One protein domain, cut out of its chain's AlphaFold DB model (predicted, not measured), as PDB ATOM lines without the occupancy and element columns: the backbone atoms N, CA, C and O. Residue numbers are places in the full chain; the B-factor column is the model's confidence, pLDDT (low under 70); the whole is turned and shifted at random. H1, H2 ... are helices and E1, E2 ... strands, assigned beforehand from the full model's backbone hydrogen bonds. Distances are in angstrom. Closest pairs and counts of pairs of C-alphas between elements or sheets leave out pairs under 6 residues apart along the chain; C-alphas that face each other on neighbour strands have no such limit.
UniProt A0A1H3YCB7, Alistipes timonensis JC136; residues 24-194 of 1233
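Overview. This is residues 24 to 194 of the 1233 residues of a protein of Alistipes timonensis JC136 (UniProt A0A1H3YCB7). One long helix, H1, runs into a loose cluster of three small three-stranded sheets set round its last residues, 41 to 52, while the strand hairpin E7 and E8 packs beside its residues 34 to 45. The first residues of H1, 24 to 29, stick out free. The printed part has 171 residues, with one named helix followed by eleven named strands; the sheets E1 E2 E3, E4 E5 E6, E9 E10 E11 and E7 E8 are antiparallel. The class is mixed, helices and strands, with 85 residues, under half, in named elements. The whole is compact, with a radius of gyration of the C-alphas of 16.6 A and spans of 48 by 41 by 29 A.

Arrangement. H1, residues 24 to 52, has every O i to N i+4 pair within hydrogen-bond range. E1 (56 to 62), E2 (68 to 73) and E3 (79 to 84) form a meander, each strand the antiparallel neighbour of the one before; N 58 and O 71 are 2.8 A apart, N 70 and O 82 2.9 A. H1 is on one face of this sheet, making two layers, helix and sheet, at a height of 13.4 A over the sheet; its closest C-alphas to E3 are Asp 47 and Val 82, 6.2 A. E4 (96 to 100), E5 (107 to 113) and E6 (116 to 119) form a second meander, with N 97 and O 110 2.9 A apart and N 111 and O 118 2.7 A. H1 is on this sheet too, along the strands at 5 degrees to E4 on the local plane. E7 (137 to 139) and E8 (145 to 147) form a hairpin, with N 146 and O 138 2.8 A apart; the closest C-alphas of H1 and E7 are Asn 42 and Val 137, 6.3 A. E9 (170 to 175), E10 (181 to 185) and E11 (190 to 193) form a third meander, with N 174 and O 182 2.9 A apart and N 183 and O 191 2.8 A. H1 is on it, slantwise to the strands at 38 degrees to E10 on the local plane.

Along the chain. H1 spans 41.9 A from C-alpha 24 at (-97.673, -115.758, -188.923) to C-alpha 52 at (-105.917, -77.655, -204.272). E5 spans 19.3 A and E1 18.5 A. E11 ends with C-alpha 193 at (-102.807, -75.321, -211.027).

Size, cuts and confidence. The C-alphas farthest apart are Leu 24 and Asn 178, 53.4 A. The printed part has no cut. The links E3 to E4, E6 to E7 and E8 to E9 are long. Mean pLDDT of the printed part is 80.2; residues 85 to 94 and 163 to 168 are among those under 70.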
ATOM      1  N   LEU A  24     -97.478-116.881-189.841       66.81
ATOM      2  CA  LEU A  24     -97.673-115.758-188.923       66.81
ATOM      3  C   LEU A  24     -96.752-114.580-189.272       66.81
ATOM      4  O   LEU A  24     -97.199-113.434-189.274       66.81
ATOM      5  N   ASP A  25     -95.498-114.866-189.623       72.06
ATOM      6  CA  ASP A  25     -94.524-113.873-190.077       72.06
ATOM      7  C   ASP A  25     -94.931-113.276-191.429       72.06
ATOM      8  O   ASP A  25     -94.899-112.056-191.587       72.06
ATOM      9  N   GLY A  26     -95.447-114.093-192.355       70.56
ATOM     10  CA  GLY A  26     -96.025-113.604-193.610       70.56
ATOM     11  C   GLY A  26     -97.230-112.673-193.405       70.56
ATOM     12  O   GLY A  26     -97.350-111.656-194.086       70.56
ATOM     13  N   ILE A  27     -98.104-112.962-192.431       75.62
ATOM     14  CA  ILE A  27     -99.225-112.075-192.067       75.62
ATOM     15  C   ILE A  27     -98.712-110.775-191.433       75.62
ATOM     16  O   ILE A  27     -99.196-109.700-191.784       75.62
ATOM     17  N   ARG A  28     -97.723-110.846-190.534       72.75
ATOM     18  CA  ARG A  28     -97.105-109.658-189.917       72.75
ATOM     19  C   ARG A  28     -96.457-108.751-190.956       72.75
ATOM     20  O   ARG A  28     -96.668-107.544-190.917       72.75
ATOM     21  N   GLU A  29     -95.717-109.327-191.900       77.00
ATOM     22  CA  GLU A  29     -95.086-108.583-192.990       77.00
ATOM     23  C   GLU A  29     -96.137-107.916-193.890       77.00
ATOM     24  O   GLU A  29     -95.988-106.753-194.267       77.00
ATOM     25  N   ARG A  30     -97.242-108.615-194.179       76.25
ATOM     26  CA  ARG A  30     -98.354-108.071-194.969       76.25
ATOM     27  C   ARG A  30     -99.084-106.929-194.248       76.25
ATOM     28  O   ARG A  30     -99.377-105.921-194.883       76.25
ATOM     29  N   ILE A  31     -99.321-107.044-192.937       75.88
ATOM     30  CA  ILE A  31     -99.918-105.970-192.117       75.88
ATOM     31  C   ILE A  31     -98.997-104.746-192.078       75.88
ATOM     32  O   ILE A  31     -99.467-103.637-192.310       75.88
ATOM     33  N   ALA A  32     -97.693-104.934-191.855       75.88
ATOM     34  CA  ALA A  32     -96.734-103.831-191.823       75.88
ATOM     35  C   ALA A  32     -96.645-103.097-193.176       75.88
ATOM     36  O   ALA A  32     -96.612-101.866-193.216       75.88
ATOM     37  N   LYS A  33     -96.661-103.836-194.297       76.69
ATOM     38  CA  LYS A  33     -96.711-103.257-195.653       76.69
ATOM     39  C   LYS A  33     -98.003-102.482-195.900       76.69
ATOM     40  O   LYS A  33     -97.949-101.386-196.451       76.69
ATOM     41  N   LEU A  34     -99.146-103.025-195.476       76.69
ATOM     42  CA  LEU A  34    -100.442-102.361-195.604       76.69
ATOM     43  C   LEU A  34    -100.498-101.071-194.769       76.69
ATOM     44  O   LEU A  34    -100.890-100.036-195.291       76.69
ATOM     45  N   GLN A  35    -100.033-101.104-193.517       79.19
ATOM     46  CA  GLN A  35     -99.963 -99.928-192.640       79.19
ATOM     47  C   GLN A  35     -99.077 -98.823-193.224       79.19
ATOM     48  O   GLN A  35     -99.508 -97.678-193.299       79.19
ATOM     49  N   SER A  36     -97.879 -99.167-193.703       77.00
ATOM     50  CA  SER A  36     -96.968 -98.209-194.347       77.00
ATOM     51  C   SER A  36     -97.594 -97.538-195.579       77.00
ATOM     52  O   SER A  36     -97.458 -96.331-195.780       77.00
ATOM     53  N   ARG A  37     -98.352 -98.295-196.384       75.88
ATOM     54  CA  ARG A  37     -99.064 -97.754-197.554       75.88
ATOM     55  C   ARG A  37    -100.249 -96.877-197.185       75.88
ATOM     56  O   ARG A  37    -100.452 -95.867-197.842       75.88
ATOM     57  N   ILE A  38    -101.003 -97.230-196.143       78.62
ATOM     58  CA  ILE A  38    -102.080 -96.383-195.613       78.62
ATOM     59  C   ILE A  38    -101.513 -95.030-195.182       78.62
ATOM     60  O   ILE A  38    -102.065 -94.000-195.555       78.62
ATOM     61  N   THR A  39    -100.388 -95.029-194.460       80.50
ATOM     62  CA  THR A  39     -99.675 -93.795-194.106       80.50
ATOM     63  C   THR A  39     -99.310 -93.003-195.360       80.50
ATOM     64  O   THR A  39     -99.737 -91.864-195.495       80.50
ATOM     65  N   SER A  40     -98.632 -93.629-196.330       79.38
ATOM     66  CA  SER A  40     -98.217 -92.950-197.568       79.38
ATOM     67  C   SER A  40     -99.388 -92.415-198.405       79.38
ATOM     68  O   SER A  40     -99.262 -91.369-199.037       79.38
ATOM     69  N   LEU A  41    -100.527 -93.113-198.434       79.00
ATOM     70  CA  LEU A  41    -101.732 -92.651-199.119       79.00
ATOM     71  C   LEU A  41    -102.344 -91.442-198.404       79.00
ATOM     72  O   LEU A  41    -102.714 -90.480-199.067       79.00
ATOM     73  N   ASN A  42    -102.428 -91.475-197.073       83.94
ATOM     74  CA  ASN A  42    -102.911 -90.336-196.293       83.94
ATOM     75  C   ASN A  42    -101.989 -89.114-196.434       83.94
ATOM     76  O   ASN A  42    -102.497 -88.005-196.572       83.94
ATOM     77  N   ASP A  43    -100.670 -89.314-196.497       83.25
ATOM     78  CA  ASP A  43     -99.705 -88.241-196.775       83.25
ATOM     79  C   ASP A  43     -99.950 -87.629-198.168       83.25
ATOM     80  O   ASP A  43    -100.061 -86.414-198.307       83.25
ATOM     81  N   GLN A  44    -100.151 -88.459-199.200       83.69
ATOM     82  CA  GLN A  44    -100.472 -87.983-200.553       83.69
ATOM     83  C   GLN A  44    -101.816 -87.240-200.624       83.69
ATOM     84  O   GLN A  44    -101.941 -86.268-201.368       83.69
ATOM     85  N   LEU A  45    -102.830 -87.686-199.875       85.94
ATOM     86  CA  LEU A  45    -104.120 -86.995-199.782       85.94
ATOM     87  C   LEU A  45    -103.967 -85.631-199.107       85.94
ATOM     88  O   LEU A  45    -104.577 -84.662-199.557       85.94
ATOM     89  N   ALA A  46    -103.127 -85.538-198.075       86.62
ATOM     90  CA  ALA A  46    -102.778 -84.267-197.460       86.62
ATOM     91  C   ALA A  46    -102.057 -83.345-198.458       86.62
ATOM     92  O   ALA A  46    -102.468 -82.197-198.616       86.62
ATOM     93  N   ASP A  47    -101.076 -83.856-199.207       88.31
ATOM     94  CA  ASP A  47    -100.368 -83.084-200.235       88.31
ATOM     95  C   ASP A  47    -101.319 -82.574-201.329       88.31
ATOM     96  O   ASP A  47    -101.277 -81.400-201.697       88.31
ATOM     97  N   LEU A  48    -102.213 -83.429-201.844       87.44
ATOM     98  CA  LEU A  48    -103.201 -83.024-202.849       87.44
ATOM     99  C   LEU A  48    -104.153 -81.957-202.297       87.44
ATOM    100  O   LEU A  48    -104.467 -80.996-203.002       87.44
ATOM    101  N   SER A  49    -104.576 -82.108-201.040       88.56
ATOM    102  CA  SER A  49    -105.412 -81.131-200.345       88.56
ATOM    103  C   SER A  49    -104.723 -79.770-200.251       88.56
ATOM    104  O   SER A  49    -105.306 -78.760-200.644       88.56
ATOM    105  N   GLU A  50    -103.452 -79.727-199.842       87.62
ATOM    106  CA  GLU A  50    -102.678 -78.483-199.768       87.62
ATOM    107  C   GLU A  50    -102.531 -77.809-201.136       87.62
ATOM    108  O   GLU A  50    -102.676 -76.592-201.253       87.62
ATOM    109  N   LEU A  51    -102.297 -78.582-202.198       88.19
ATOM    110  CA  LEU A  51    -102.140 -78.035-203.547       88.19
ATOM    111  C   LEU A  51    -103.447 -77.486-204.136       88.19
ATOM    112  O   LEU A  51    -103.409 -76.587-204.973       88.19
ATOM    113  N   THR A  52    -104.601 -77.997-203.702       86.25
ATOM    114  CA  THR A  52    -105.917 -77.655-204.272       86.25
ATOM    115  C   THR A  52    -106.806 -76.818-203.343       86.25
ATOM    116  O   THR A  52    -107.881 -76.384-203.749       86.25
ATOM    117  N   SER A  53    -106.344 -76.480-202.131       84.56
ATOM    118  CA  SER A  53    -107.086 -75.681-201.134       84.56
ATOM    119  C   SER A  53    -107.103 -74.160-201.385       84.56
ATOM    120  O   SER A  53    -107.297 -73.370-200.461       84.56
ATOM    121  N   GLY A  54    -106.873 -73.717-202.624       81.69
ATOM    122  CA  GLY A  54    -106.747 -72.290-202.958       81.69
ATOM    123  C   GLY A  54    -105.396 -71.675-202.567       81.69
ATOM    124  O   GLY A  54    -105.251 -70.453-202.529       81.69
ATOM    125  N   ASN A  55    -104.397 -72.509-202.266       89.31
ATOM    126  CA  ASN A  55    -103.018 -72.078-202.055       89.31
ATOM    127  C   ASN A  55    -102.368 -71.633-203.374       89.31
ATOM    128  O   ASN A  55    -102.673 -72.142-204.450       89.31
ATOM    129  N   VAL A  56    -101.453 -70.665-203.293       90.62
ATOM    130  CA  VAL A  56    -100.801 -70.087-204.473       90.62
ATOM    131  C   VAL A  56     -99.539 -70.873-204.789       90.62
ATOM    132  O   VAL A  56     -98.562 -70.755-204.057       90.62
ATOM    133  N   ILE A  57     -99.527 -71.651-205.873       92.81
ATOM    134  CA  ILE A  57     -98.325 -72.381-206.291       92.81
ATOM    135  C   ILE A  57     -97.288 -71.386-206.815       92.81
ATOM    136  O   ILE A  57     -97.528 -70.678-207.789       92.81
ATOM    137  N   THR A  58     -96.117 -71.341-206.188       92.25
ATOM    138  CA  THR A  58     -95.053 -70.379-206.501       92.25
ATOM    139  C   THR A  58     -93.939 -70.981-207.344       92.25
ATOM    140  O   THR A  58     -93.292 -70.254-208.104       92.25
ATOM    141  N   ALA A  59     -93.691 -72.290-207.229       91.56
ATOM    142  CA  ALA A  59     -92.651 -72.977-207.983       91.56
ATOM    143  C   ALA A  59     -92.901 -74.486-208.115       91.56
ATOM    144  O   ALA A  59     -93.589 -75.111-207.317       91.56
ATOM    145  N   MET A  60     -92.254 -75.070-209.123       91.44
ATOM    146  CA  MET A  60     -92.111 -76.514-209.303       91.44
ATOM    147  C   MET A  60     -90.665 -76.779-209.718       91.44
ATOM    148  O   MET A  60     -90.235 -76.324-210.788       91.44
ATOM    149  N   THR A  61     -89.924 -77.490-208.874       89.56
ATOM    150  CA  THR A  61     -88.520 -77.861-209.090       89.56
ATOM    151  C   THR A  61     -88.327 -79.367-208.907       89.56
ATOM    152  O   THR A  61     -89.276 -80.080-208.586       89.56
ATOM    153  N   GLN A  62     -87.118 -79.865-209.172       86.94
ATOM    154  CA  GLN A  62     -86.721 -81.229-208.829       86.94
ATOM    155  C   GLN A  62     -85.580 -81.189-207.816       86.94
ATOM    156  O   GLN A  62     -84.666 -80.369-207.958       86.94
ATOM    157  N   ASP A  63     -85.637 -82.055-206.806       84.25
ATOM    158  CA  ASP A  63     -84.541 -82.236-205.855       84.25
ATOM    159  C   ASP A  63     -83.399 -83.091-206.448       84.25
ATOM    160  O   ASP A  63     -83.439 -83.535-207.599       84.25
ATOM    161  N   SER A  64     -82.339 -83.316-205.665       80.56
ATOM    162  CA  SER A  64     -81.183 -84.121-206.085       80.56
ATOM    163  C   SER A  64     -81.492 -85.604-206.313       80.56
ATOM    164  O   SER A  64     -80.668 -86.303-206.903       80.56
ATOM    165  N   GLU A  65     -82.638 -86.084-205.834       78.12
ATOM    166  CA  GLU A  65     -83.122 -87.459-205.982       78.12
ATOM    167  C   GLU A  65     -84.124 -87.588-207.147       78.12
ATOM    168  O   GLU A  65     -84.522 -88.693-207.506       78.12
ATOM    169  N   GLY A  66     -84.466 -86.467-207.792       76.62
ATOM    170  CA  GLY A  66     -85.385 -86.386-208.923       76.62
ATOM    171  C   GLY A  66     -86.849 -86.181-208.530       76.62
ATOM    172  O   GLY A  66     -87.683 -86.077-209.431       76.62
ATOM    173  N   ASN A  67     -87.178 -86.094-207.236       83.25
ATOM    174  CA  ASN A  67     -88.547 -85.860-206.769       83.25
ATOM    175  C   ASN A  67     -88.991 -84.440-207.116       83.25
ATOM    176  O   ASN A  67     -88.185 -83.508-207.113       83.25
ATOM    177  N   TYR A  68     -90.280 -84.258-207.389       85.81
ATOM    178  CA  TYR A  68     -90.842 -82.943-207.661       85.81
ATOM    179  C   TYR A  68     -91.122 -82.209-206.353       85.81
ATOM    180  O   TYR A  68     -91.933 -82.648-205.546       85.81
ATOM    181  N   VAL A  69     -90.489 -81.055-206.166       89.88
ATOM    182  CA  VAL A  69     -90.757 -80.164-205.036       89.88
ATOM    183  C   VAL A  69     -91.682 -79.060-205.525       89.88
ATOM    184  O   VAL A  69     -91.303 -78.253-206.383       89.88
ATOM    185  N   ILE A  70     -92.909 -79.048-205.008       93.00
ATOM    186  CA  ILE A  70     -93.905 -78.023-205.317       93.00
ATOM    187  C   ILE A  70     -93.941 -77.041-204.161       93.00
ATOM    188  O   ILE A  70     -94.254 -77.416-203.034       93.00
ATOM    189  N   THR A  71     -93.623 -75.786-204.448       93.44
ATOM    190  CA  THR A  71     -93.626 -74.712-203.459       93.44
ATOM    191  C   THR A  71     -94.886 -73.877-203.628       93.44
ATOM    192  O   THR A  71     -95.296 -73.597-204.758       93.44
ATOM    193  N   TYR A  72     -95.514 -73.498-202.519       92.69
ATOM    194  CA  TYR A  72     -96.741 -72.712-202.501       92.69
ATOM    195  C   TYR A  72     -96.780 -71.729-201.328       92.69
ATOM    196  O   TYR A  72     -96.056 -71.885-200.348       92.69
ATOM    197  N   LYS A  73     -97.651 -70.722-201.428       90.94
ATOM    198  CA  LYS A  73     -98.006 -69.810-200.337       90.94
ATOM    199  C   LYS A  73     -99.405 -70.096-199.814       90.94
ATOM    200  O   LYS A  73    -100.369 -70.168-200.585       90.94
ATOM    201  N   ASP A  74     -99.514 -70.235-198.500       87.56
ATOM    202  CA  ASP A  74    -100.768 -70.562-197.827       87.56
ATOM    203  C   ASP A  74    -101.608 -69.321-197.450       87.56
ATOM    204  O   ASP A  74    -101.309 -68.188-197.850       87.56
ATOM    205  N   ASN A  75    -102.686 -69.541-196.687       83.38
ATOM    206  CA  ASN A  75    -103.579 -68.490-196.177       83.38
ATOM    207  C   ASN A  75    -102.936 -67.594-195.093       83.38
ATOM    208  O   ASN A  75    -103.568 -66.647-194.636       83.38
ATOM    209  N   LYS A  76    -101.684 -67.848-194.699       83.12
ATOM    210  CA  LYS A  76    -100.858 -66.959-193.865       83.12
ATOM    211  C   LYS A  76     -99.751 -66.279-194.671       83.12
ATOM    212  O   LYS A  76     -98.907 -65.587-194.113       83.12
ATOM    213  N   ASN A  77     -99.760 -66.449-195.997       88.50
ATOM    214  CA  ASN A  77     -98.708 -65.987-196.898       88.50
ATOM    215  C   ASN A  77     -97.326 -66.593-196.580       88.50
ATOM    216  O   ASN A  77     -96.300 -66.051-196.999       88.50
ATOM    217  N   GLU A  78     -97.296 -67.730-195.880       86.31
ATOM    218  CA  GLU A  78     -96.077 -68.473-195.581       86.31
ATOM    219  C   GLU A  78     -95.723 -69.387-196.753       86.31
ATOM    220  O   GLU A  78     -96.588 -70.047-197.331       86.31
ATOM    221  N   GLU A  79     -94.441 -69.428-197.112       90.62
ATOM    222  CA  GLU A  79     -93.946 -70.296-198.176       90.62
ATOM    223  C   GLU A  79     -93.689 -71.709-197.637       90.62
ATOM    224  O   GLU A  79     -92.885 -71.913-196.726       90.62
ATOM    225  N   LYS A  80     -94.385 -72.687-198.214       91.19
ATOM    226  CA  LYS A  80     -94.338 -74.107-197.862       91.19
ATOM    227  C   LYS A  80     -94.001 -74.934-199.093       91.19
ATOM    228  O   LYS A  80     -94.129 -74.467-200.221       91.19
ATOM    229  N   SER A  81     -93.539 -76.163-198.885       91.06
ATOM    230  CA  SER A  81     -93.270 -77.098-199.978       91.06
ATOM    231  C   SER A  81     -93.828 -78.478-199.667       91.06
ATOM    232  O   SER A  81     -93.711 -78.937-198.532       91.06
ATOM    233  N   VAL A  82     -94.372 -79.140-200.684       89.19
ATOM    234  CA  VAL A  82     -94.664 -80.582-200.681       89.19
ATOM    235  C   VAL A  82     -93.693 -81.290-201.618       89.19
ATOM    236  O   VAL A  82     -93.275 -80.724-202.636       89.19
ATOM    237  N   VAL A  83     -93.300 -82.511-201.262       85.31
ATOM    238  CA  VAL A  83     -92.353 -83.319-202.039       85.31
ATOM    239  C   VAL A  83     -93.093 -84.515-202.614       85.31
ATOM    240  O   VAL A  83     -93.478 -85.425-201.889       85.31
ATOM    241  N   LEU A  84     -93.264 -84.522-203.932       82.75
ATOM    242  CA  LEU A  84     -93.951 -85.575-204.666       82.75
ATOM    243  C   LEU A  84     -92.918 -86.502-205.334       82.75
ATOM    244  O   LEU A  84     -92.076 -86.048-206.114       82.75
ATOM    245  N   ALA A  85     -92.965 -87.801-205.030       69.25
ATOM    246  CA  ALA A  85     -91.988 -88.794-205.500       69.25
ATOM    247  C   ALA A  85     -92.015 -89.045-207.029       69.25
ATOM    248  O   ALA A  85     -93.003 -88.759-207.708       69.25
ATOM    249  N   THR A  86     -90.928 -89.605-207.583       59.94
ATOM    250  CA  THR A  86     -90.818 -89.975-209.014       59.94
ATOM    251  C   THR A  86     -91.650 -91.205-209.411       59.94
ATOM    252  O   THR A  86     -91.922 -92.097-208.610       59.94
ATOM    253  N   VAL A  87     -92.033 -91.253-210.695       55.19
ATOM    254  CA  VAL A  87     -93.075 -92.116-211.297       55.19
ATOM    255  C   VAL A  87     -92.754 -93.630-211.311       55.19
ATOM    256  O   VAL A  87     -93.617 -94.443-211.634       55.19
ATOM    257  N   ASP A  88     -91.564 -94.061-210.881       50.31
ATOM    258  CA  ASP A  88     -91.119 -95.465-210.985       50.31
ATOM    259  C   ASP A  88     -91.654 -96.413-209.881       50.31
ATOM    260  O   ASP A  88     -91.284 -97.588-209.842       50.31
ATOM    261  N   GLN A  89     -92.555 -95.954-209.001       47.09
ATOM    262  CA  GLN A  89     -93.217 -96.791-207.975       47.09
ATOM    263  C   GLN A  89     -94.759 -96.791-208.056       47.09
ATOM    264  O   GLN A  89     -95.434 -97.219-207.120       47.09
ATOM    265  N   MET A  90     -95.336 -96.312-209.163       51.72
ATOM    266  CA  MET A  90     -96.748 -95.914-209.225       51.72
ATOM    267  C   MET A  90     -97.607 -96.846-210.099       51.72
ATOM    268  O   MET A  90     -97.758 -96.593-211.292       51.72
ATOM    269  N   LEU A  91     -98.230 -97.889-209.529       46.59
ATOM    270  CA  LEU A  91     -99.302 -98.657-210.196       46.59
ATOM    271  C   LEU A  91    -100.459 -99.051-209.226       46.59
ATOM    272  O   LEU A  91    -100.232 -99.444-208.099       46.59
ATOM    273  N   ASN A  92    -101.707 -98.853-209.687       53.94
ATOM    274  CA  ASN A  92    -103.080 -99.283-209.292       53.94
ATOM    275  C   ASN A  92    -103.502 -99.775-207.880       53.94
ATOM    276  O   ASN A  92    -103.461-100.982-207.647       53.94
ATOM    277  N   VAL A  93    -104.212 -98.917-207.110       53.31
ATOM    278  CA  VAL A  93    -105.702 -98.750-207.052       53.31
ATOM    279  C   VAL A  93    -106.022 -97.344-206.479       53.31
ATOM    280  O   VAL A  93    -105.664 -97.089-205.329       53.31
ATOM    281  N   PRO A  94    -106.682 -96.419-207.211       60.78
ATOM    282  CA  PRO A  94    -107.167 -95.165-206.627       60.78
ATOM    283  C   PRO A  94    -108.421 -95.428-205.788       60.78
ATOM    284  O   PRO A  94    -109.402 -95.954-206.302       60.78
ATOM    285  N   LEU A  95    -108.397 -95.058-204.507       70.12
ATOM    286  CA  LEU A  95    -109.603 -95.033-203.673       70.12
ATOM    287  C   LEU A  95    -110.224 -93.639-203.645       70.12
ATOM    288  O   LEU A  95    -111.442 -93.532-203.644       70.12
ATOM    289  N   LEU A  96    -109.407 -92.584-203.667       80.38
ATOM    290  CA  LEU A  96    -109.841 -91.191-203.580       80.38
ATOM    291  C   LEU A  96    -109.147 -90.336-204.651       80.38
ATOM    292  O   LEU A  96    -108.006 -90.615-205.016       80.38
ATOM    293  N   GLY A  97    -109.840 -89.319-205.156       82.50
ATOM    294  CA  GLY A  97    -109.365 -88.320-206.118       82.50
ATOM    295  C   GLY A  97    -110.077 -86.986-205.889       82.50
ATOM    296  O   GLY A  97    -110.742 -86.822-204.866       82.50
ATOM    297  N   VAL A  98    -109.951 -86.028-206.809       86.38
ATOM    298  CA  VAL A  98    -110.631 -84.726-206.689       86.38
ATOM    299  C   VAL A  98    -111.195 -84.283-208.027       86.38
ATOM    300  O   VAL A  98    -110.517 -84.455-209.028       86.38
ATOM    301  N   GLU A  99    -112.378 -83.675-208.019       87.06
ATOM    302  CA  GLU A  99    -113.059 -83.140-209.203       87.06
ATOM    303  C   GLU A  99    -113.361 -81.643-209.018       87.06
ATOM    304  O   GLU A  99    -113.865 -81.263-207.954       87.06
ATOM    305  N   PRO A 100    -113.070 -80.773-210.007       84.81
ATOM    306  CA  PRO A 100    -113.403 -79.356-209.932       84.81
ATOM    307  C   PRO A 100    -114.905 -79.126-210.114       84.81
ATOM    308  O   PRO A 100    -115.542 -79.667-211.015       84.81
ATOM    309  N   ASP A 101    -115.464 -78.257-209.287       81.62
ATOM    310  CA  ASP A 101    -116.815 -77.755-209.440       81.62
ATOM    311  C   ASP A 101    -116.834 -76.562-210.414       81.62
ATOM    312  O   ASP A 101    -116.132 -75.572-210.189       81.62
ATOM    313  N   PRO A 102    -117.598 -76.634-211.516       74.75
ATOM    314  CA  PRO A 102    -117.545 -75.631-212.576       74.75
ATOM    315  C   PRO A 102    -118.150 -74.276-212.185       74.75
ATOM    316  O   PRO A 102    -117.824 -73.279-212.830       74.75
ATOM    317  N   ASP A 103    -119.003 -74.231-211.157       71.25
ATOM    318  CA  ASP A 103    -119.698 -73.013-210.729       71.25
ATOM    319  C   ASP A 103    -118.905 -72.255-209.649       71.25
ATOM    320  O   ASP A 103    -118.764 -71.033-209.725       71.25
ATOM    321  N   SER A 104    -118.340 -72.971-208.672       71.31
ATOM    322  CA  SER A 104    -117.556 -72.380-207.574       71.31
ATOM    323  C   SER A 104    -116.045 -72.322-207.835       71.31
ATOM    324  O   SER A 104    -115.338 -71.537-207.199       71.31
ATOM    325  N   GLY A 105    -115.527 -73.150-208.750       75.44
ATOM    326  CA  GLY A 105    -114.092 -73.319-208.993       75.44
ATOM    327  C   GLY A 105    -113.347 -74.084-207.888       75.44
ATOM    328  O   GLY A 105    -112.118 -74.147-207.927       75.44
ATOM    329  N   LEU A 106    -114.060 -74.646-206.904       80.25
ATOM    330  CA  LEU A 106    -113.485 -75.453-205.825       80.25
ATOM    331  C   LEU A 106    -113.328 -76.916-206.240       80.25
ATOM    332  O   LEU A 106    -114.127 -77.448-207.003       80.25
ATOM    333  N   TYR A 107    -112.329 -77.596-205.686       87.06
ATOM    334  CA  TYR A 107    -112.189 -79.042-205.839       87.06
ATOM    335  C   TYR A 107    -113.007 -79.776-204.773       87.06
ATOM    336  O   TYR A 107    -113.029 -79.356-203.616       87.06
ATOM    337  N   TYR A 108    -113.636 -80.890-205.143       88.44
ATOM    338  CA  TYR A 108    -114.370 -81.794-204.251       88.44
ATOM    339  C   TYR A 108    -113.777 -83.196-204.295       88.44
ATOM    340  O   TYR A 108    -113.361 -83.658-205.355       88.44
ATOM    341  N   TRP A 109    -113.761 -83.892-203.160       89.75
ATOM    342  CA  TRP A 109    -113.270 -85.263-203.096       89.75
ATOM    343  C   TRP A 109    -114.167 -86.204-203.897       89.75
ATOM    344  O   TRP A 109    -115.396 -86.142-203.832       89.75
ATOM    345  N   THR A 110    -113.543 -87.130-204.612       87.12
ATOM    346  CA  THR A 110    -114.197 -88.248-205.289       87.12
ATOM    347  C   THR A 110    -113.668 -89.561-204.738       87.12
ATOM    348  O   THR A 110    -112.543 -89.637-204.254       87.12
ATOM    349  N   VAL A 111    -114.485 -90.607-204.798       84.31
ATOM    350  CA  VAL A 111    -114.131 -91.982-204.456       84.31
ATOM    351  C   VAL A 111    -114.226 -92.843-205.711       84.31
ATOM    352  O   VAL A 111    -115.195 -92.746-206.463       84.31
ATOM    353  N   THR A 112    -113.212 -93.673-205.967       78.44
ATOM    354  CA  THR A 112    -113.217 -94.630-207.084       78.44
ATOM    355  C   THR A 112    -113.319 -96.055-206.545       78.44
ATOM    356  O   THR A 112    -112.458 -96.506-205.795       78.44
ATOM    357  N   ALA A 113    -114.369 -96.778-206.935       73.69
ATOM    358  CA  ALA A 113    -114.591 -98.180-206.578       73.69
ATOM    359  C   ALA A 113    -114.989 -98.978-207.829       73.69
ATOM    360  O   ALA A 113    -115.805 -98.517-208.624       73.69
ATOM    361  N   ASP A 114    -114.387-100.155-208.046       69.25
ATOM    362  CA  ASP A 114    -114.612-101.006-209.235       69.25
ATOM    363  C   ASP A 114    -114.470-100.278-210.592       69.25
ATOM    364  O   ASP A 114    -115.123-100.614-211.583       69.25
ATOM    365  N   GLY A 115    -113.602 -99.265-210.656       69.44
ATOM    366  CA  GLY A 115    -113.398 -98.456-211.861       69.44
ATOM    367  C   GLY A 115    -114.513 -97.440-212.144       69.44
ATOM    368  O   GLY A 115    -114.542 -96.881-213.238       69.44
ATOM    369  N   GLN A 116    -115.416 -97.193-211.187       74.31
ATOM    370  CA  GLN A 116    -116.376 -96.090-211.225       74.31
ATOM    371  C   GLN A 116    -116.012 -95.013-210.206       74.31
ATOM    372  O   GLN A 116    -115.800 -95.314-209.033       74.31
ATOM    373  N   THR A 117    -115.981 -93.762-210.660       83.56
ATOM    374  CA  THR A 117    -115.725 -92.579-209.832       83.56
ATOM    375  C   THR A 117    -117.047 -91.918-209.454       83.56
ATOM    376  O   THR A 117    -117.886 -91.681-210.324       83.56
ATOM    377  N   ALA A 118    -117.233 -91.609-208.173       84.94
ATOM    378  CA  ALA A 118    -118.376 -90.865-207.647       84.94
ATOM    379  C   ALA A 118    -117.907 -89.795-206.643       84.94
ATOM    380  O   ALA A 118    -116.817 -89.937-206.092       84.94
ATOM    381  N   PRO A 119    -118.694 -88.742-206.357       87.25
ATOM    382  CA  PRO A 119    -118.365 -87.801-205.290       87.25
ATOM    383  C   PRO A 119    -118.275 -88.500-203.930       87.25
ATOM    384  O   PRO A 119    -119.101 -89.356-203.611       87.25
ATOM    385  N   LEU A 120    -117.291 -88.117-203.116       87.00
ATOM    386  CA  LEU A 120    -117.270 -88.484-201.707       87.00
ATOM    387  C   LEU A 120    -118.352 -87.670-200.998       87.00
ATOM    388  O   LEU A 120    -118.356 -86.440-201.082       87.00
ATOM    389  N   LEU A 121    -119.263 -88.365-200.322       85.31
ATOM    390  CA  LEU A 121    -120.360 -87.749-199.586       85.31
ATOM    391  C   LEU A 121    -120.110 -87.835-198.082       85.31
ATOM    392  O   LEU A 121    -119.587 -88.839-197.591       85.31
ATOM    393  N   ASP A 122    -120.496 -86.794-197.355       78.50
ATOM    394  CA  ASP A 122    -120.516 -86.813-195.898       78.50
ATOM    395  C   ASP A 122    -121.759 -87.539-195.340       78.50
ATOM    396  O   ASP A 122    -122.596 -88.075-196.071       78.50
ATOM    397  N   LYS A 123    -121.906 -87.553-194.008       72.56
ATOM    398  CA  LYS A 123    -123.044 -88.200-193.323       72.56
ATOM    399  C   LYS A 123    -124.404 -87.561-193.633       72.56
ATOM    400  O   LYS A 123    -125.426 -88.191-193.369       72.56
ATOM    401  N   SER A 124    -124.424 -86.335-194.149       69.31
ATOM    402  CA  SER A 124    -125.635 -85.637-194.582       69.31
ATOM    403  C   SER A 124    -125.968 -85.869-196.059       69.31
ATOM    404  O   SER A 124    -127.073 -85.544-196.488       69.31
ATOM    405  N   GLY A 125    -125.072 -86.524-196.806       76.69
ATOM    406  CA  GLY A 125    -125.228 -86.800-198.233       76.69
ATOM    407  C   GLY A 125    -124.698 -85.685-199.136       76.69
ATOM    408  O   GLY A 125    -124.938 -85.739-200.341       76.69
ATOM    409  N   GLU A 126    -123.978 -84.708-198.581       80.75
ATOM    410  CA  GLU A 126    -123.403 -83.575-199.311       80.75
ATOM    411  C   GLU A 126    -121.980 -83.884-199.795       80.75
ATOM    412  O   GLU A 126    -121.256 -84.668-199.177       80.75
ATOM    413  N   ARG A 127    -121.561 -83.269-200.913       85.88
ATOM    414  CA  ARG A 127    -120.202 -83.446-201.463       85.88
ATOM    415  C   ARG A 127    -119.165 -82.867-200.499       85.88
ATOM    416  O   ARG A 127    -119.301 -81.730-200.059       85.88
ATOM    417  N   VAL A 128    -118.083 -83.602-200.243       85.31
ATOM    418  CA  VAL A 128    -116.996 -83.139-199.364       85.31
ATOM    419  C   VAL A 128    -116.021 -82.248-200.152       85.31
ATOM    420  O   VAL A 128    -115.373 -82.752-201.076       85.31
ATOM    421  N   PRO A 129    -115.885 -80.944-199.838       86.69
ATOM    422  CA  PRO A 129    -114.914 -80.078-200.505       86.69
ATOM    423  C   PRO A 129    -113.486 -80.496-200.148       86.69
ATOM    424  O   PRO A 129    -113.226 -80.985-199.055       86.69
ATOM    425  N   VAL A 130    -112.534 -80.286-201.052       86.81
ATOM    426  CA  VAL A 130    -111.122 -80.581-200.775       86.81
ATOM    427  C   VAL A 130    -110.561 -79.612-199.754       86.81
ATOM    428  O   VAL A 130    -109.952 -80.011-198.762       86.81
ATOM    429  N   SER A 131    -110.868 -78.337-199.964       82.56
ATOM    430  CA  SER A 131    -110.546 -77.252-199.057       82.56
ATOM    431  C   SER A 131    -111.038 -77.545-197.635       82.56
ATOM    432  O   SER A 131    -112.235 -77.628-197.364       82.56
ATOM    433  N   GLY A 132    -110.086 -77.706-196.716       76.38
ATOM    434  CA  GLY A 132    -110.346 -77.856-195.286       76.38
ATOM    435  C   GLY A 132    -110.815 -79.243-194.841       76.38
ATOM    436  O   GLY A 132    -110.881 -79.473-193.639       76.38
ATOM    437  N   HIS A 133    -111.112 -80.187-195.737       82.69
ATOM    438  CA  HIS A 133    -111.708 -81.473-195.349       82.69
ATOM    439  C   HIS A 133    -110.953 -82.656-195.954       82.69
ATOM    440  O   HIS A 133    -111.486 -83.384-196.782       82.69
ATOM    441  N   THR A 134    -109.702 -82.872-195.542       87.06
ATOM    442  CA  THR A 134    -108.906 -84.019-196.009       87.06
ATOM    443  C   THR A 134    -109.444 -85.336-195.421       87.06
ATOM    444  O   THR A 134    -109.454 -85.491-194.197       87.06
ATOM    445  N   PRO A 135    -109.887 -86.302-196.244       86.56
ATOM    446  CA  PRO A 135    -110.374 -87.593-195.785       86.56
ATOM    447  C   PRO A 135    -109.231 -88.469-195.272       86.56
ATOM    448  O   PRO A 135    -108.131 -88.466-195.823       86.56
ATOM    449  N   VAL A 136    -109.522 -89.279-194.256       86.00
ATOM    450  CA  VAL A 136    -108.587 -90.265-193.709       86.00
ATOM    451  C   VAL A 136    -108.971 -91.654-194.192       86.00
ATOM    452  O   VAL A 136    -110.075 -92.134-193.923       86.00
ATOM    453  N   VAL A 137    -108.041 -92.320-194.865       84.12
ATOM    454  CA  VAL A 137    -108.170 -93.718-195.271       84.12
ATOM    455  C   VAL A 137    -107.609 -94.619-194.174       84.12
ATOM    456  O   VAL A 137    -106.524 -94.376-193.647       84.12
ATOM    457  N   SER A 138    -108.334 -95.681-193.834       85.12
ATOM    458  CA  SER A 138    -107.887 -96.695-192.874       85.12
ATOM    459  C   SER A 138    -108.453 -98.073-193.219       85.12
ATOM    460  O   SER A 138    -109.175 -98.239-194.204       85.12
ATOM    461  N   VAL A 139    -108.140 -99.071-192.400       82.44
ATOM    462  CA  VAL A 139    -108.674-100.429-192.495       82.44
ATOM    463  C   VAL A 139    -109.317-100.800-191.166       82.44
ATOM    464  O   VAL A 139    -108.733-100.577-190.106       82.44
ATOM    465  N   ASP A 140    -110.529-101.342-191.219       84.50
ATOM    466  CA  ASP A 140    -111.258-101.750-190.020       84.50
ATOM    467  C   ASP A 140    -110.769-103.090-189.437       84.50
ATOM    468  O   ASP A 140    -109.904-103.775-189.987       84.50
ATOM    469  N   GLU A 141    -111.353-103.504-188.307       79.12
ATOM    470  CA  GLU A 141    -111.008-104.763-187.629       79.12
ATOM    471  C   GLU A 141    -111.244-106.022-188.484       79.12
ATOM    472  O   GLU A 141    -110.763-107.106-188.145       79.12
ATOM    473  N   GLN A 142    -112.011-105.908-189.572       78.81
ATOM    474  CA  GLN A 142    -112.341-106.992-190.491       78.81
ATOM    475  C   GLN A 142    -111.482-106.957-191.761       78.81
ATOM    476  O   GLN A 142    -111.672-107.802-192.635       78.81
ATOM    477  N   GLY A 143    -110.518-106.037-191.857       78.31
ATOM    478  CA  GLY A 143    -109.613-105.939-192.996       78.31
ATOM    479  C   GLY A 143    -110.216-105.228-194.209       78.31
ATOM    480  O   GLY A 143    -109.704-105.408-195.309       78.31
ATOM    481  N   CYS A 144    -111.294-104.453-194.048       83.69
ATOM    482  CA  CYS A 144    -111.944-103.710-195.132       83.69
ATOM    483  C   CYS A 144    -111.511-102.239-195.157       83.69
ATOM    484  O   CYS A 144    -111.282-101.640-194.105       83.69
ATOM    485  N   TRP A 145    -111.433-101.643-196.352       83.38
ATOM    486  CA  TRP A 145    -111.129-100.221-196.517       83.38
ATOM    487  C   TRP A 145    -112.214 -99.335-195.906       83.38
ATOM    488  O   TRP A 145    -113.414 -99.567-196.086       83.38
ATOM    489  N   THR A 146    -111.774 -98.277-195.234       84.69
ATOM    490  CA  THR A 146    -112.631 -97.236-194.672       84.69
ATOM    491  C   THR A 146    -112.144 -95.852-195.069       84.69
ATOM    492  O   THR A 146    -110.940 -95.631-195.202       84.69
ATOM    493  N   VAL A 147    -113.082 -94.922-195.228       85.56
ATOM    494  CA  VAL A 147    -112.825 -93.489-195.402       85.56
ATOM    495  C   VAL A 147    -113.584 -92.754-194.312       85.56
ATOM    496  O   VAL A 147    -114.785 -92.954-194.155       85.56
ATOM    497  N   ASN A 148    -112.885 -91.948-193.511       84.25
ATOM    498  CA  ASN A 148    -113.448 -91.268-192.337       84.25
ATOM    499  C   ASN A 148    -114.181 -92.231-191.375       84.25
ATOM    500  O   ASN A 148    -115.171 -91.869-190.740       84.25
ATOM    501  N   GLY A 149    -113.695 -93.477-191.286       82.06
ATOM    502  CA  GLY A 149    -114.270 -94.544-190.460       82.06
ATOM    503  C   GLY A 149    -115.475 -95.277-191.067       82.06
ATOM    504  O   GLY A 149    -115.920 -96.266-190.491       82.06
ATOM    505  N   GLU A 150    -115.978 -94.851-192.228       85.62
ATOM    506  CA  GLU A 150    -117.080 -95.507-192.944       85.62
ATOM    507  C   GLU A 150    -116.541 -96.524-193.957       85.62
ATOM    508  O   GLU A 150    -115.566 -96.259-194.661       85.62
ATOM    509  N   ARG A 151    -117.172 -97.701-194.052       86.31
ATOM    510  CA  ARG A 151    -116.749 -98.763-194.981       86.31
ATOM    511  C   ARG A 151    -117.006 -98.394-196.433       86.31
ATOM    512  O   ARG A 151    -118.118 -98.014-196.793       86.31
ATOM    513  N   LEU A 152    -116.016 -98.652-197.283       80.19
ATOM    514  CA  LEU A 152    -116.200 -98.608-198.727       80.19
ATOM    515  C   LEU A 152    -116.816 -99.909-199.237       80.19
ATOM    516  O   LEU A 152    -116.369-101.005-198.885       80.19
ATOM    517  N   ASN A 153    -117.824 -99.771-200.099       81.81
ATOM    518  CA  ASN A 153    -118.534-100.881-200.718       81.81
ATOM    519  C   ASN A 153    -118.406-100.837-202.244       81.81
ATOM    520  O   ASN A 153    -118.319 -99.765-202.840       81.81
ATOM    521  N   ASP A 154    -118.428-102.013-202.861       73.62
ATOM    522  CA  ASP A 154    -118.459-102.191-204.306       73.62
ATOM    523  C   ASP A 154    -119.836-101.840-204.911       73.62
ATOM    524  O   ASP A 154    -120.806-101.565-204.197       73.62
ATOM    525  N   ALA A 155    -119.957-101.895-206.244       68.00
ATOM    526  CA  ALA A 155    -121.208-101.575-206.949       68.00
ATOM    527  C   ALA A 155    -122.393-102.507-206.593       68.00
ATOM    528  O   ALA A 155    -123.541-102.212-206.929       68.00
ATOM    529  N   ALA A 156    -122.136-103.634-205.919       73.12
ATOM    530  CA  ALA A 156    -123.134-104.573-205.411       73.12
ATOM    531  C   ALA A 156    -123.391-104.423-203.895       73.12
ATOM    532  O   ALA A 156    -124.141-105.221-203.324       73.12
ATOM    533  N   GLY A 157    -122.796-103.418-203.242       77.00
ATOM    534  CA  GLY A 157    -122.937-103.144-201.811       77.00
ATOM    535  C   GLY A 157    -122.081-104.034-200.905       77.00
ATOM    536  O   GLY A 157    -122.374-104.140-199.714       77.00
ATOM    537  N   ARG A 158    -121.056-104.711-201.437       80.50
ATOM    538  CA  ARG A 158    -120.162-105.589-200.663       80.50
ATOM    539  C   ARG A 158    -118.926-104.813-200.187       80.50
ATOM    540  O   ARG A 158    -118.339-104.111-201.006       80.50
ATOM    541  N   PRO A 159    -118.488-104.967-198.923       83.00
ATOM    542  CA  PRO A 159    -117.281-104.311-198.421       83.00
ATOM    543  C   PRO A 159    -116.032-104.651-199.238       83.00
ATOM    544  O   PRO A 159    -115.838-105.804-199.629       83.00
ATOM    545  N   ILE A 160    -115.180-103.653-199.466       79.19
ATOM    546  CA  ILE A 160    -113.939-103.809-200.231       79.19
ATOM    547  C   ILE A 160    -112.799-104.203-199.279       79.19
ATOM    548  O   ILE A 160    -112.389-103.415-198.427       79.19
ATOM    549  N   GLU A 161    -112.263-105.418-199.431       79.06
ATOM    550  CA  GLU A 161    -111.135-105.915-198.630       79.06
ATOM    551  C   GLU A 161    -109.806-105.233-198.997       79.06
ATOM    552  O   GLU A 161    -109.462-105.063-200.171       79.06
ATOM    553  N   ALA A 162    -109.020-104.895-197.975       76.12
ATOM    554  CA  ALA A 162    -107.695-104.322-198.120       76.12
ATOM    555  C   ALA A 162    -106.650-105.406-198.431       76.12
ATOM    556  O   ALA A 162    -106.369-106.307-197.633       76.12
ATOM    557  N   ASN A 163    -106.044-105.306-199.614       69.31
ATOM    558  CA  ASN A 163    -105.013-106.223-200.098       69.31
ATOM    559  C   ASN A 163    -103.667-105.507-200.268       69.31
ATOM    560  O   ASN A 163    -103.606-104.286-200.360       69.31
ATOM    561  N   ASP A 164    -102.578-106.271-200.341       59.19
ATOM    562  CA  ASP A 164    -101.203-105.784-200.521       59.19
ATOM    563  C   ASP A 164    -100.869-105.391-201.976       59.19
ATOM    564  O   ASP A 164     -99.709-105.444-202.395       59.19
ATOM    565  N   GLY A 165    -101.868-104.931-202.737       59.66
ATOM    566  CA  GLY A 165    -101.700-104.325-204.063       59.66
ATOM    567  C   GLY A 165    -101.086-102.923-203.992       59.66
ATOM    568  O   GLY A 165    -101.182-102.244-202.968       59.66
ATOM    569  N   GLU A 166    -100.379-102.526-205.047       56.94
ATOM    570  CA  GLU A 166     -99.710-101.222-205.170       56.94
ATOM    571  C   GLU A 166    -100.757-100.074-205.133       56.94
ATOM    572  O   GLU A 166    -101.883-100.260-205.565       56.94
ATOM    573  N   SER A 167    -100.476 -98.915-204.523       58.62
ATOM    574  CA  SER A 167    -101.475 -97.843-204.318       58.62
ATOM    575  C   SER A 167    -100.821 -96.468-204.441       58.62
ATOM    576  O   SER A 167     -99.892 -96.178-203.689       58.62
ATOM    577  N   CYS A 168    -101.291 -95.615-205.356       64.25
ATOM    578  CA  CYS A 168    -100.771 -94.255-205.516       64.25
ATOM    579  C   CYS A 168    -101.853 -93.293-206.028       64.25
ATOM    580  O   CYS A 168    -102.648 -93.660-206.898       64.25
ATOM    581  N   LEU A 169    -101.878 -92.077-205.471       76.69
ATOM    582  CA  LEU A 169    -102.804 -90.999-205.826       76.69
ATOM    583  C   LEU A 169    -102.347 -90.233-207.073       76.69
ATOM    584  O   LEU A 169    -103.183 -89.832-207.877       76.69
ATOM    585  N   PHE A 170    -101.039 -90.053-207.251       79.00
ATOM    586  CA  PHE A 170    -100.451 -89.319-208.371       79.00
ATOM    587  C   PHE A 170     -99.916 -90.303-209.423       79.00
ATOM    588  O   PHE A 170     -99.093 -91.148-209.111       79.00
ATOM    589  N   GLN A 171    -100.374 -90.217-210.672       76.69
ATOM    590  CA  GLN A 171     -99.875 -91.007-211.814       76.69
ATOM    591  C   GLN A 171     -98.878 -90.243-212.690       76.69
ATOM    592  O   GLN A 171     -98.096 -90.848-213.420       76.69
ATOM    593  N   GLY A 172     -98.912 -88.912-212.657       80.25
ATOM    594  CA  GLY A 172     -98.033 -88.086-213.471       80.25
ATOM    595  C   GLY A 172     -97.964 -86.657-212.962       80.25
ATOM    596  O   GLY A 172     -98.956 -86.104-212.502       80.25
ATOM    597  N   ILE A 173     -96.782 -86.056-213.057       86.62
ATOM    598  CA  ILE A 173     -96.526 -84.672-212.657       86.62
ATOM    599  C   ILE A 173     -95.758 -84.014-213.800       86.62
ATOM    600  O   ILE A 173     -94.704 -84.506-214.209       86.62
ATOM    601  N   ALA A 174     -96.296 -82.927-214.344       88.69
ATOM    602  CA  ALA A 174     -95.726 -82.237-215.494       88.69
ATOM    603  C   ALA A 174     -96.002 -80.729-215.452       88.69
ATOM    604  O   ALA A 174     -96.834 -80.252-214.683       88.69
ATOM    605  N   ARG A 175     -95.316 -79.987-216.325       89.69
ATOM    606  CA  ARG A 175     -95.720 -78.628-216.703       89.69
ATOM    607  C   ARG A 175     -96.556 -78.693-217.972       89.69
ATOM    608  O   ARG A 175     -96.156 -79.372-218.921       89.69
ATOM    609  N   ASP A 176     -97.691 -78.006-217.987       89.69
ATOM    610  CA  ASP A 176     -98.519 -77.901-219.189       89.69
ATOM    611  C   ASP A 176     -97.920 -76.917-220.219       89.69
ATOM    612  O   ASP A 176     -96.866 -76.308-220.007       89.69
ATOM    613  N   ALA A 177     -98.598 -76.748-221.360       84.50
ATOM    614  CA  ALA A 177     -98.160 -75.842-222.427       84.50
ATOM    615  C   ALA A 177     -98.151 -74.352-222.023       84.50
ATOM    616  O   ALA A 177     -97.482 -73.553-222.679       84.50
ATOM    617  N   ASN A 178     -98.866 -73.991-220.956       83.06
ATOM    618  CA  ASN A 178     -98.972 -72.636-220.423       83.06
ATOM    619  C   ASN A 178     -98.017 -72.403-219.237       83.06
ATOM    620  O   ASN A 178     -97.941 -71.294-218.718       83.06
ATOM    621  N   GLY A 179     -97.255 -73.425-218.831       86.31
ATOM    622  CA  GLY A 179     -96.303 -73.364-217.724       86.31
ATOM    623  C   GLY A 179     -96.899 -73.666-216.345       86.31
ATOM    624  O   GLY A 179     -96.157 -73.582-215.362       86.31
ATOM    625  N   ASN A 180     -98.177 -74.052-216.272       90.88
ATOM    626  CA  ASN A 180     -98.874 -74.424-215.041       90.88
ATOM    627  C   ASN A 180     -98.451 -75.816-214.557       90.88
ATOM    628  O   ASN A 180     -97.958 -76.639-215.334       90.88
ATOM    629  N   LEU A 181     -98.683 -76.094-213.276       91.25
ATOM    630  CA  LEU A 181     -98.541 -77.433-212.714       91.25
ATOM    631  C   LEU A 181     -99.697 -78.314-213.202       91.25
ATOM    632  O   LEU A 181    -100.856 -77.941-213.069       91.25
ATOM    633  N   SER A 182     -99.378 -79.490-213.735       90.88
ATOM    634  CA  SER A 182    -100.340 -80.494-214.187       90.88
ATOM    635  C   SER A 182    -100.119 -81.796-213.420       90.88
ATOM    636  O   SER A 182     -99.067 -82.423-213.556       90.88
ATOM    637  N   LEU A 183    -101.118 -82.218-212.647       88.19
ATOM    638  CA  LEU A 183    -101.122 -83.454-211.863       88.19
ATOM    639  C   LEU A 183    -102.116 -84.434-212.491       88.19
ATOM    640  O   LEU A 183    -103.307 -84.159-212.539       88.19
ATOM    641  N   THR A 184    -101.638 -85.570-212.990       85.56
ATOM    642  CA  THR A 184    -102.494 -86.691-213.406       85.56
ATOM    643  C   THR A 184    -102.725 -87.581-212.194       85.56
ATOM    644  O   THR A 184    -101.757 -88.057-211.603       85.56
ATOM    645  N   LEU A 185    -103.980 -87.791-211.810       82.38
ATOM    646  CA  LEU A 185    -104.377 -88.583-210.649       82.38
ATOM    647  C   LEU A 185    -104.576 -90.063-211.007       82.38
ATOM    648  O   LEU A 185    -104.700 -90.437-212.171       82.38
ATOM    649  N   GLY A 186    -104.653 -90.914-209.985       70.81
ATOM    650  CA  GLY A 186    -104.857 -92.360-210.100       70.81
ATOM    651  C   GLY A 186    -106.115 -92.784-210.870       70.81
ATOM    652  O   GLY A 186    -106.134 -93.854-211.477       70.81
ATOM    653  N   ASN A 187    -107.153 -91.945-210.877       69.88
ATOM    654  CA  ASN A 187    -108.400 -92.147-211.621       69.88
ATOM    655  C   ASN A 187    -108.316 -91.674-213.096       69.88
ATOM    656  O   ASN A 187    -109.297 -91.791-213.827       69.88
ATOM    657  N   GLY A 188    -107.162 -91.154-213.538       73.94
ATOM    658  CA  GLY A 188    -106.933 -90.610-214.880       73.94
ATOM    659  C   GLY A 188    -107.321 -89.137-215.055       73.94
ATOM    660  O   GLY A 188    -107.160 -88.594-216.149       73.94
ATOM    661  N   GLU A 189    -107.821 -88.483-214.008       79.88
ATOM    662  CA  GLU A 189    -108.169 -87.064-214.019       79.88
ATOM    663  C   GLU A 189    -106.922 -86.174-213.987       79.88
ATOM    664  O   GLU A 189    -105.902 -86.541-213.404       79.88
ATOM    665  N   VAL A 190    -106.986 -85.002-214.624       86.25
ATOM    666  CA  VAL A 190    -105.868 -84.054-214.676       86.25
ATOM    667  C   VAL A 190    -106.246 -82.767-213.951       86.25
ATOM    668  O   VAL A 190    -107.123 -82.033-214.396       86.25
ATOM    669  N   VAL A 191    -105.538 -82.475-212.863       86.56
ATOM    670  CA  VAL A 191    -105.646 -81.232-212.091       86.56
ATOM    671  C   VAL A 191    -104.602 -80.239-212.604       86.56
ATOM    672  O   VAL A 191    -103.414 -80.560-212.663       86.56
ATOM    673  N   THR A 192    -105.026 -79.029-212.977       88.25
ATOM    674  CA  THR A 192    -104.140 -77.963-213.479       88.25
ATOM    675  C   THR A 192    -104.151 -76.761-212.540       88.25
ATOM    676  O   THR A 192    -105.200 -76.169-212.312       88.25
ATOM    677  N   LEU A 193    -102.979 -76.383-212.021       89.12
ATOM    678  CA  LEU A 193    -102.807 -75.321-211.027       89.12
ATOM    679  C   LEU A 193    -101.835 -74.243-211.543       89.12
ATOM    680  O   LEU A 193    -100.691 -74.574-211.883       89.12
ATOM    681  N   PRO A 194    -102.240 -72.961-211.606       89.00
ATOM    682  CA  PRO A 194    -101.368 -71.880-212.054       89.00
ATOM    683  C   PRO A 194    -100.137 -71.701-211.165       89.00
ATOM    684  O   PRO A 194    -100.250 -71.714-209.941       89.00
TER     685      PRO A 194